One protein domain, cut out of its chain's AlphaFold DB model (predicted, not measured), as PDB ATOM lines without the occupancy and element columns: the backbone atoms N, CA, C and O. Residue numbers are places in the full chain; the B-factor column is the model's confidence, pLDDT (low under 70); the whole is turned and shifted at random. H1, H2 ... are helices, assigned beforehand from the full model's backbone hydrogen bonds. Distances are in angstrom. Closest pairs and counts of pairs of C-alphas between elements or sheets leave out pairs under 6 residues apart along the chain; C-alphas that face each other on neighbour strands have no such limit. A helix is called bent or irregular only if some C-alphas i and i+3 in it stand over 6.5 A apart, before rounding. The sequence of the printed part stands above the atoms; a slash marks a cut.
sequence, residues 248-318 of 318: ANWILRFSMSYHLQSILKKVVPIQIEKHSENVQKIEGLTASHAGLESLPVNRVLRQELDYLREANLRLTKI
ATOM      1  N   ALA A 248       9.324   8.334   5.661       76.00
ATOM      2  CA  ALA A 248       8.493   8.526   4.473       76.00
ATOM      3  C   ALA A 248       8.491   9.972   3.966       76.00
ATOM      4  O   ALA A 248       8.647  10.207   2.768       76.00
ATOM      5  N   ASN A 249       8.410  10.963   4.859       78.31
ATOM      6  CA  ASN A 249       8.472  12.378   4.470       78.31
ATOM      7  C   ASN A 249       9.799  12.717   3.751       78.31
ATOM      8  O   ASN A 249       9.875  13.609   2.912       78.31
ATOM      9  N   TRP A 250      10.873  11.967   3.990       81.19
ATOM     10  CA  TRP A 250      12.151  12.202   3.314       81.19
ATOM     11  C   TRP A 250      12.153  11.726   1.873       81.19
ATOM     12  O   TRP A 250      12.804  12.347   1.030       81.19
ATOM     13  N   ILE A 251      11.352  10.704   1.558       82.44
ATOM     14  CA  ILE A 251      11.084  10.300   0.176       82.44
ATOM     15  C   ILE A 251      10.508  11.482  -0.608       82.44
ATOM     16  O   ILE A 251      10.835  11.648  -1.780       82.44
ATOM     17  N   LEU A 252       9.718  12.349   0.037       80.19
ATOM     18  CA  LEU A 252       9.128  13.554  -0.555       80.19
ATOM     19  C   LEU A 252      10.090  14.733  -0.678       80.19
ATOM     20  O   LEU A 252       9.892  15.574  -1.554       80.19
ATOM     21  N   ARG A 253      11.180  14.760   0.089       78.69
ATOM     22  CA  ARG A 253      12.129  15.883   0.105       78.69
ATOM     23  C   ARG A 253      13.410  15.635  -0.690       78.69
ATOM     24  O   ARG A 253      14.039  16.602  -1.123       78.69
ATOM     25  N   PHE A 254      13.797  14.373  -0.901       76.50
ATOM     26  CA  PHE A 254      15.102  14.030  -1.479       76.50
ATOM     27  C   PHE A 254      15.023  13.172  -2.733       76.50
ATOM     28  O   PHE A 254      14.141  12.335  -2.912       76.50
ATOM     29  N   SER A 255      15.993  13.389  -3.620       75.31
ATOM     30  CA  SER A 255      16.262  12.498  -4.741       75.31
ATOM     31  C   SER A 255      17.076  11.303  -4.250       75.31
ATOM     32  O   SER A 255      18.231  11.461  -3.856       75.31
ATOM     33  N   MET A 256      16.478  10.116  -4.294       79.19
ATOM     34  CA  MET A 256      17.136   8.853  -3.947       79.19
ATOM     35  C   MET A 256      17.694   8.145  -5.177       79.19
ATOM     36  O   MET A 256      17.372   8.499  -6.311       79.19
ATOM     37  N   SER A 257      18.543   7.140  -4.967       80.25
ATOM     38  CA  SER A 257      19.122   6.323  -6.037       80.25
ATOM     39  C   SER A 257      18.043   5.508  -6.730       80.25
ATOM     40  O   SER A 257      17.102   5.052  -6.085       80.25
ATOM     41  N   TYR A 258      18.171   5.306  -8.045       79.00
ATOM     42  CA  TYR A 258      17.232   4.470  -8.800       79.00
ATOM     43  C   TYR A 258      17.086   3.078  -8.179       79.00
ATOM     44  O   TYR A 258      15.982   2.542  -8.100       79.00
ATOM     45  N   HIS A 259      18.188   2.524  -7.664       82.12
ATOM     46  CA  HIS A 259      18.173   1.255  -6.952       82.12
ATOM     47  C   HIS A 259      17.292   1.311  -5.697       82.12
ATOM     48  O   HIS A 259      16.357   0.518  -5.582       82.12
ATOM     49  N   LEU A 260      17.509   2.281  -4.802       84.19
ATOM     50  CA  LEU A 260      16.673   2.434  -3.610       84.19
ATOM     51  C   LEU A 260      15.209   2.714  -3.975       84.19
ATOM     52  O   LEU A 260      14.314   2.095  -3.408       84.19
ATOM     53  N   GLN A 261      14.952   3.572  -4.966       85.88
ATOM     54  CA  GLN A 261      13.600   3.843  -5.460       85.88
ATOM     55  C   GLN A 261      12.902   2.564  -5.940       85.88
ATOM     56  O   GLN A 261      11.745   2.336  -5.598       85.88
ATOM     57  N   SER A 262      13.600   1.704  -6.689       86.06
ATOM     58  CA  SER A 262      13.045   0.439  -7.185       86.06
ATOM     59  C   SER A 262      12.663  -0.524  -6.059       86.06
ATOM     60  O   SER A 262      11.666  -1.240  -6.167       86.06
ATOM     61  N   ILE A 263      13.421  -0.516  -4.958       87.25
ATOM     62  CA  ILE A 263      13.120  -1.332  -3.783       87.25
ATOM     63  C   ILE A 263      11.948  -0.729  -3.005       87.25
ATOM     64  O   ILE A 263      11.000  -1.436  -2.669       87.25
ATOM     65  N   LEU A 264      11.959   0.586  -2.775       87.31
ATOM     66  CA  LEU A 264      10.888   1.284  -2.063       87.31
ATOM     67  C   LEU A 264       9.544   1.189  -2.795       87.31
ATOM     68  O   LEU A 264       8.528   1.008  -2.133       87.31
ATOM     69  N   LYS A 265       9.527   1.185  -4.136       88.69
ATOM     70  CA  LYS A 265       8.318   0.908  -4.940       88.69
ATOM     71  C   LYS A 265       7.637  -0.416  -4.567       88.69
ATOM     72  O   LYS A 265       6.430  -0.537  -4.729       88.69
ATOM     73  N   LYS A 266       8.391  -1.403  -4.068       88.62
ATOM     74  CA  LYS A 266       7.861  -2.704  -3.625       88.62
ATOM     75  C   LYS A 266       7.504  -2.715  -2.138       88.62
ATOM     76  O   LYS A 266       6.520  -3.334  -1.755       88.62
ATOM     77  N   VAL A 267       8.299  -2.045  -1.302       86.69
ATOM     78  CA  VAL A 267       8.167  -2.099   0.166       86.69
ATOM     79  C   VAL A 267       7.123  -1.116   0.703       86.69
ATOM     80  O   VAL A 267       6.370  -1.464   1.611       86.69
ATOM     81  N   VAL A 268       7.046   0.097   0.148       86.38
ATOM     82  CA  VAL A 268       6.142   1.159   0.626       86.38
ATOM     83  C   VAL A 268       4.662   0.745   0.547       86.38
ATOM     84  O   VAL A 268       3.969   0.944   1.544       86.38
ATOM     85  N   PRO A 269       4.153   0.119  -0.539       87.69
ATOM     86  CA  PRO A 269       2.757  -0.330  -0.592       87.69
ATOM     87  C   PRO A 269       2.387  -1.322   0.519       87.69
ATOM     88  O   PRO A 269       1.346  -1.171   1.153       87.69
ATOM     89  N   ILE A 270       3.274  -2.278   0.817       86.31
ATOM     90  CA  ILE A 270       3.077  -3.273   1.885       86.31
ATOM     91  C   ILE A 270       3.010  -2.584   3.254       86.31
ATOM     92  O   ILE A 270       2.215  -2.950   4.120       86.31
ATOM     93  N   GLN A 271       3.842  -1.558   3.465       83.06
ATOM     94  CA  GLN A 271       3.785  -0.773   4.694       83.06
ATOM     95  C   GLN A 271       2.500   0.048   4.805       83.06
ATOM     96  O   GLN A 271       1.948   0.113   5.900       83.06
ATOM     97  N   ILE A 272       2.002   0.628   3.706       85.25
ATOM     98  CA  ILE A 272       0.715   1.343   3.688       85.25
ATOM     99  C   ILE A 272      -0.418   0.412   4.118       85.25
ATOM    100  O   ILE A 272      -1.203   0.791   4.983       85.25
ATOM    101  N   GLU A 273      -0.483  -0.797   3.557       85.25
ATOM    102  CA  GLU A 273      -1.504  -1.793   3.896       85.25
ATOM    103  C   GLU A 273      -1.464  -2.122   5.393       85.25
ATOM    104  O   GLU A 273      -2.429  -1.868   6.118       85.25
ATOM    105  N   LYS A 274      -0.297  -2.524   5.903       82.31
ATOM    106  CA  LYS A 274      -0.114  -2.847   7.323       82.31
ATOM    107  C   LYS A 274      -0.430  -1.673   8.256       82.31
ATOM    108  O   LYS A 274      -0.995  -1.866   9.333       82.31
ATOM    109  N   HIS A 275      -0.039  -0.452   7.887       78.88
ATOM    110  CA  HIS A 275      -0.308   0.730   8.705       78.88
ATOM    111  C   HIS A 275      -1.795   1.102   8.672       78.88
ATOM    112  O   HIS A 275      -2.348   1.474   9.704       78.88
ATOM    113  N   SER A 276      -2.466   0.921   7.531       82.31
ATOM    114  CA  SER A 276      -3.909   1.136   7.404       82.31
ATOM    115  C   SER A 276      -4.726   0.161   8.256       82.31
ATOM    116  O   SER A 276      -5.641   0.597   8.953       82.31
ATOM    117  N   GLU A 277      -4.340  -1.117   8.314       82.56
ATOM    118  CA  GLU A 277      -4.965  -2.104   9.203       82.56
ATOM    119  C   GLU A 277      -4.798  -1.737  10.683       82.56
ATOM    120  O   GLU A 277      -5.722  -1.890  11.480       82.56
ATOM    121  N   ASN A 278      -3.617  -1.244  11.071       77.50
ATOM    122  CA  ASN A 278      -3.358  -0.819  12.446       77.50
ATOM    123  C   ASN A 278      -4.201   0.400  12.833       77.50
ATOM    124  O   ASN A 278      -4.741   0.432  13.938       77.50
ATOM    125  N   VAL A 279      -4.340   1.376  11.929       77.62
ATOM    126  CA  VAL A 279      -5.221   2.534  12.135       77.62
ATOM    127  C   VAL A 279      -6.668   2.070  12.306       77.62
ATOM    128  O   VAL A 279      -7.289   2.430  13.300       77.62
ATOM    129  N   GLN A 280      -7.168   1.189  11.434       80.00
ATOM    130  CA  GLN A 280      -8.530   0.645  11.542       80.00
ATOM    131  C   GLN A 280      -8.768  -0.117  12.855       80.00
ATOM    132  O   GLN A 280      -9.811   0.042  13.485       80.00
ATOM    133  N   LYS A 281      -7.796  -0.918  13.313       78.06
ATOM    134  CA  LYS A 281      -7.881  -1.625  14.606       78.06
ATOM    135  C   LYS A 281      -7.961  -0.653  15.782       78.06
ATOM    136  O   LYS A 281      -8.767  -0.857  16.685       78.06
ATOM    137  N   ILE A 282      -7.151   0.405  15.775       73.06
ATOM    138  CA  ILE A 282      -7.169   1.438  16.822       73.06
ATOM    139  C   ILE A 282      -8.484   2.224  16.780       73.06
ATOM    140  O   ILE A 282      -9.062   2.501  17.827       73.06
ATOM    141  N   GLU A 283      -9.003   2.532  15.592       72.44
ATOM    142  CA  GLU A 283     -10.309   3.174  15.418       72.44
ATOM    143  C   GLU A 283     -11.452   2.296  15.956       72.44
ATOM    144  O   GLU A 283     -12.295   2.783  16.704       72.44
ATOM    145  N   GLY A 284     -11.434   0.983  15.706       71.94
ATOM    146  CA  GLY A 284     -12.404   0.049  16.296       71.94
ATOM    147  C   GLY A 284     -12.312  -0.058  17.827       71.94
ATOM    148  O   GLY A 284     -13.329  -0.146  18.521       71.94
ATOM    149  N   LEU A 285     -11.098  -0.004  18.384       69.69
ATOM    150  CA  LEU A 285     -10.868  -0.007  19.836       69.69
ATOM    151  C   LEU A 285     -11.277   1.316  20.507       69.69
ATOM    152  O   LEU A 285     -11.751   1.314  21.641       69.69
ATOM    153  N   THR A 286     -11.118   2.441  19.811       65.56
ATOM    154  CA  THR A 286     -11.518   3.766  20.311       65.56
ATOM    155  C   THR A 286     -13.020   4.007  20.175       65.56
ATOM    156  O   THR A 286     -13.614   4.571  21.089       65.56
ATOM    157  N   ALA A 287     -13.667   3.485  19.129       62.97
ATOM    158  CA  ALA A 287     -15.125   3.503  18.987       62.97
ATOM    159  C   ALA A 287     -15.845   2.645  20.048       62.97
ATOM    160  O   ALA A 287     -16.967   2.952  20.439       62.97
ATOM    161  N   SER A 288     -15.197   1.584  20.544       60.69
ATOM    162  CA  SER A 288     -15.732   0.734  21.623       60.69
ATOM    163  C   SER A 288     -15.522   1.308  23.030       60.69
ATOM    164  O   SER A 288     -16.152   0.839  23.975       60.69
ATOM    165  N   HIS A 289     -14.687   2.341  23.182       60.06
ATOM    166  CA  HIS A 289     -14.400   2.993  24.459       60.06
ATOM    167  C   HIS A 289     -14.546   4.515  24.311       60.06
ATOM    168  O   HIS A 289     -13.585   5.227  24.003       60.06
ATOM    169  N   ALA A 290     -15.769   5.010  24.538       48.81
ATOM    170  CA  ALA A 290     -16.119   6.427  24.461       48.81
ATOM    171  C   ALA A 290     -15.182   7.275  25.346       48.81
ATOM    172  O   ALA A 290     -15.260   7.230  26.573       48.81
ATOM    173  N   GLY A 291     -14.263   8.016  24.714       54.16
ATOM    174  CA  GLY A 291     -13.267   8.862  25.389       54.16
ATOM    175  C   GLY A 291     -11.836   8.775  24.839       54.16
ATOM    176  O   GLY A 291     -11.015   9.624  25.175       54.16
ATOM    177  N   LEU A 292     -11.517   7.800  23.976       51.28
ATOM    178  CA  LEU A 292     -10.168   7.637  23.398       51.28
ATOM    179  C   LEU A 292      -9.965   8.295  22.019       51.28
ATOM    180  O   LEU A 292      -8.839   8.321  21.516       51.28
ATOM    181  N   GLU A 293     -11.013   8.861  21.410       48.78
ATOM    182  CA  GLU A 293     -10.947   9.521  20.091       48.78
ATOM    183  C   GLU A 293      -9.949  10.695  20.039       48.78
ATOM    184  O   GLU A 293      -9.428  11.021  18.972       48.78
ATOM    185  N   SER A 294      -9.616  11.297  21.185       50.53
ATOM    186  CA  SER A 294      -8.687  12.427  21.288       50.53
ATOM    187  C   SER A 294      -7.221  12.033  21.512       50.53
ATOM    188  O   SER A 294      -6.398  12.904  21.805       50.53
ATOM    189  N   LEU A 295      -6.856  10.747  21.420       57.72
ATOM    190  CA  LEU A 295      -5.474  10.348  21.672       57.72
ATOM    191  C   LEU A 295      -4.525  10.920  20.600       57.72
ATOM    192  O   LEU A 295      -4.709  10.658  19.407       57.72
ATOM    193  N   PRO A 296      -3.438  11.616  20.995       63.75
ATOM    194  CA  PRO A 296      -2.439  12.148  20.065       63.75
ATOM    195  C   PRO A 296      -1.837  11.067  19.154       63.75
ATOM    196  O   PRO A 296      -1.408  11.370  18.046       63.75
ATOM    197  N   VAL A 297      -1.876   9.802  19.577       65.56
ATOM    198  CA  VAL A 297      -1.437   8.635  18.803       65.56
ATOM    199  C   VAL A 297      -2.207   8.484  17.485       65.56
ATOM    200  O   VAL A 297      -1.580   8.287  16.448       65.56
ATOM    201  N   ASN A 298      -3.537   8.645  17.481       66.62
ATOM    202  CA  ASN A 298      -4.346   8.467  16.266       66.62
ATOM    203  C   ASN A 298      -4.022   9.549  15.215       66.62
ATOM    204  O   ASN A 298      -3.846   9.265  14.031       66.62
ATOM    205  N   ARG A 299      -3.820  10.797  15.661       71.88
ATOM    206  CA  ARG A 299      -3.422  11.908  14.782       71.88
ATOM    207  C   ARG A 299      -2.066  11.670  14.114       71.88
ATOM    208  O   ARG A 299      -1.931  11.935  12.923       71.88
ATOM    209  N   VAL A 300      -1.068  11.197  14.863       70.88
ATOM    210  CA  VAL A 300       0.277  10.974  14.307       70.88
ATOM    211  C   VAL A 300       0.282   9.772  13.355       70.88
ATOM    212  O   VAL A 300       0.898   9.854  12.299       70.88
ATOM    213  N   LEU A 301      -0.457   8.699  13.662       72.12
ATOM    214  CA  LEU A 301      -0.594   7.544  12.764       72.12
ATOM    215  C   LEU A 301      -1.265   7.902  11.431       72.12
ATOM    216  O   LEU A 301      -0.813   7.462  10.375       72.12
ATOM    217  N   ARG A 302      -2.314   8.734  11.456       76.00
ATOM    218  CA  ARG A 302      -2.955   9.231  10.226       76.00
ATOM    219  C   ARG A 302      -2.002  10.083   9.394       76.00
ATOM    220  O   ARG A 302      -1.865   9.850   8.200       76.00
ATOM    221  N   GLN A 303      -1.300  11.015  10.040       80.00
ATOM    222  CA  GLN A 303      -0.314  11.857   9.365       80.00
ATOM    223  C   GLN A 303       0.789  11.019   8.695       80.00
ATOM    224  O   GLN A 303       1.220  11.328   7.587       80.00
ATOM    225  N   GLU A 304       1.224   9.939   9.343       76.69
ATOM    226  CA  GLU A 304       2.209   9.016   8.782       76.69
ATOM    227  C   GLU A 304       1.671   8.241   7.573       76.69
ATOM    228  O   GLU A 304       2.354   8.109   6.556       76.69
ATOM    229  N   LEU A 305       0.426   7.765   7.653       81.88
ATOM    230  CA  LEU A 305      -0.238   7.094   6.538       81.88
ATOM    231  C   LEU A 305      -0.349   8.014   5.313       81.88
ATOM    232  O   LEU A 305      -0.135   7.563   4.185       81.88
ATOM    233  N   ASP A 306      -0.639   9.296   5.532       85.12
ATOM    234  CA  ASP A 306      -0.692  10.299   4.470       85.12
ATOM    235  C   ASP A 306       0.687  10.511   3.830       85.12
ATOM    236  O   ASP A 306       0.801  10.455   2.603       85.12
ATOM    237  N   TYR A 307       1.755  10.634   4.632       84.62
ATOM    238  CA  TYR A 307       3.119  10.728   4.101       84.62
ATOM    239  C   TYR A 307       3.529   9.491   3.302       84.62
ATOM    240  O   TYR A 307       4.152   9.627   2.249       84.62
ATOM    241  N   LEU A 308       3.177   8.285   3.755       83.75
ATOM    242  CA  LEU A 308       3.465   7.049   3.025       83.75
ATOM    243  C   LEU A 308       2.720   6.995   1.685       83.75
ATOM    244  O   LEU A 308       3.311   6.630   0.665       83.75
ATOM    245  N   ARG A 309       1.441   7.389   1.660       87.06
ATOM    246  CA  ARG A 309       0.640   7.465   0.427       87.06
ATOM    247  C   ARG A 309       1.223   8.471  -0.555       87.06
ATOM    248  O   ARG A 309       1.384   8.152  -1.732       87.06
ATOM    249  N   GLU A 310       1.586   9.655  -0.079       87.44
ATOM    250  CA  GLU A 310       2.200  10.684  -0.912       87.44
ATOM    251  C   GLU A 310       3.579  10.239  -1.424       87.44
ATOM    252  O   GLU A 310       3.894  10.401  -2.607       87.44
ATOM    253  N   ALA A 311       4.385   9.596  -0.574       84.50
ATOM    254  CA  ALA A 311       5.669   9.020  -0.961       84.50
ATOM    255  C   ALA A 311       5.498   7.961  -2.059       84.50
ATOM    256  O   ALA A 311       6.245   7.965  -3.039       84.50
ATOM    257  N   ASN A 312       4.484   7.100  -1.948       86.44
ATOM    258  CA  ASN A 312       4.155   6.111  -2.971       86.44
ATOM    259  C   ASN A 312       3.736   6.767  -4.298       86.44
ATOM    260  O   ASN A 312       4.182   6.350  -5.369       86.44
ATOM    261  N   LEU A 313       2.942   7.841  -4.248       87.50
ATOM    262  CA  LEU A 313       2.580   8.626  -5.434       87.50
ATOM    263  C   LEU A 313       3.814   9.246  -6.101       87.50
ATOM    264  O   LEU A 313       3.949   9.206  -7.323       87.50
ATOM    265  N   ARG A 314       4.747   9.797  -5.317       84.38
ATOM    266  CA  ARG A 314       6.001  10.338  -5.855       84.38
ATOM    267  C   ARG A 314       6.863   9.249  -6.488       84.38
ATOM    268  O   ARG A 314       7.424   9.478  -7.555       84.38
ATOM    269  N   LEU A 315       6.965   8.084  -5.851       83.81
ATOM    270  CA  LEU A 315       7.724   6.957  -6.383       83.81
ATOM    271  C   LEU A 315       7.127   6.463  -7.706       83.81
ATOM    272  O   LEU A 315       7.878   6.195  -8.632       83.81
ATOM    273  N   THR A 316       5.803   6.373  -7.821       80.75
ATOM    274  CA  THR A 316       5.106   5.851  -9.013       80.75
ATOM    275  C   THR A 316       5.044   6.820 -10.196       80.75
ATOM    276  O   THR A 316       4.965   6.361 -11.331       80.75
ATOM    277  N   LYS A 317       5.120   8.138  -9.962       73.62
ATOM    278  CA  LYS A 317       5.160   9.166 -11.022       73.62
ATOM    279  C   LYS A 317       6.493   9.246 -11.788       73.62
ATOM    280  O   LYS A 317       6.531   9.910 -12.821       73.62
ATOM    281  N   ILE A 318       7.565   8.642 -11.266       53.62
ATOM    282  CA  ILE A 318       8.930   8.641 -11.836       53.62
ATOM    283  C   ILE A 318       9.198   7.312 -12.538       53.62
ATOM    284  O   ILE A 318       9.703   7.349 -13.677       53.62
TER     285      ILE A 318
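This is residues 248 to 318 of the 318 residues of an uncharacterized protein of Bdellovibrio exovorus JSS (UniProt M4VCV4). A long helical hairpin, with H2 and H3 folded back on each other, makes a rod, and the short helix H1 packs on H3, apart from H2. H2, the longest helix, has a kink of 36 degrees near residue 267. The printed part has 71 residues with three named helices, in the order H1, H2, H3, and no named strand; the class is all helix. The whole is loose, with a radius of gyration of the C-alphas of 14.6 A and spans of 47 by 20 by 15 A.

H2, residues 258 to 287, and H3, residues 296 to 316, form a helical hairpin. They touch, with the C-alphas of Lys 265 and Leu 315 the closest at 6.2 A. Their lines stand at a shallow tilt of 29 degrees, and they run opposite ways. H1, residues 248 to 253, touches H3, the closest C-alphas being those of Ala 248 and Leu 308, 5.4 A apart. These two run the same way at a steep tilt of 52 degrees. H1 and H2 are apart. Every O i to N i+4 pair in H3 is within hydrogen-bond range, against 23 of 26 in H2 and 1 of 2 in H1.

H2 is 42.7 A long and begins at C-alpha 258 (17.232, 4.470, -8.800). It is neither bent nor irregular, but only just: C-alphas 266 and 269 are 6.4 A apart. H3 is 30.7 A long and ends at C-alpha 316 (5.106, 5.851, -9.013). H1 is 9.3 A long and begins at C-alpha 248 (8.493, 8.526, 4.473).

The two C-alphas farthest apart, those of Tyr 258 and Ala 290, are 47.1 A apart. The printed part has no cut. The link from H1 to H2 is tight, with 4 residues, and that from H2 to H3 is short, with 8. The mean pLDDT of the printed part is 76.5; residues 285 to 298 and residue 318, the chain's last, are under 70.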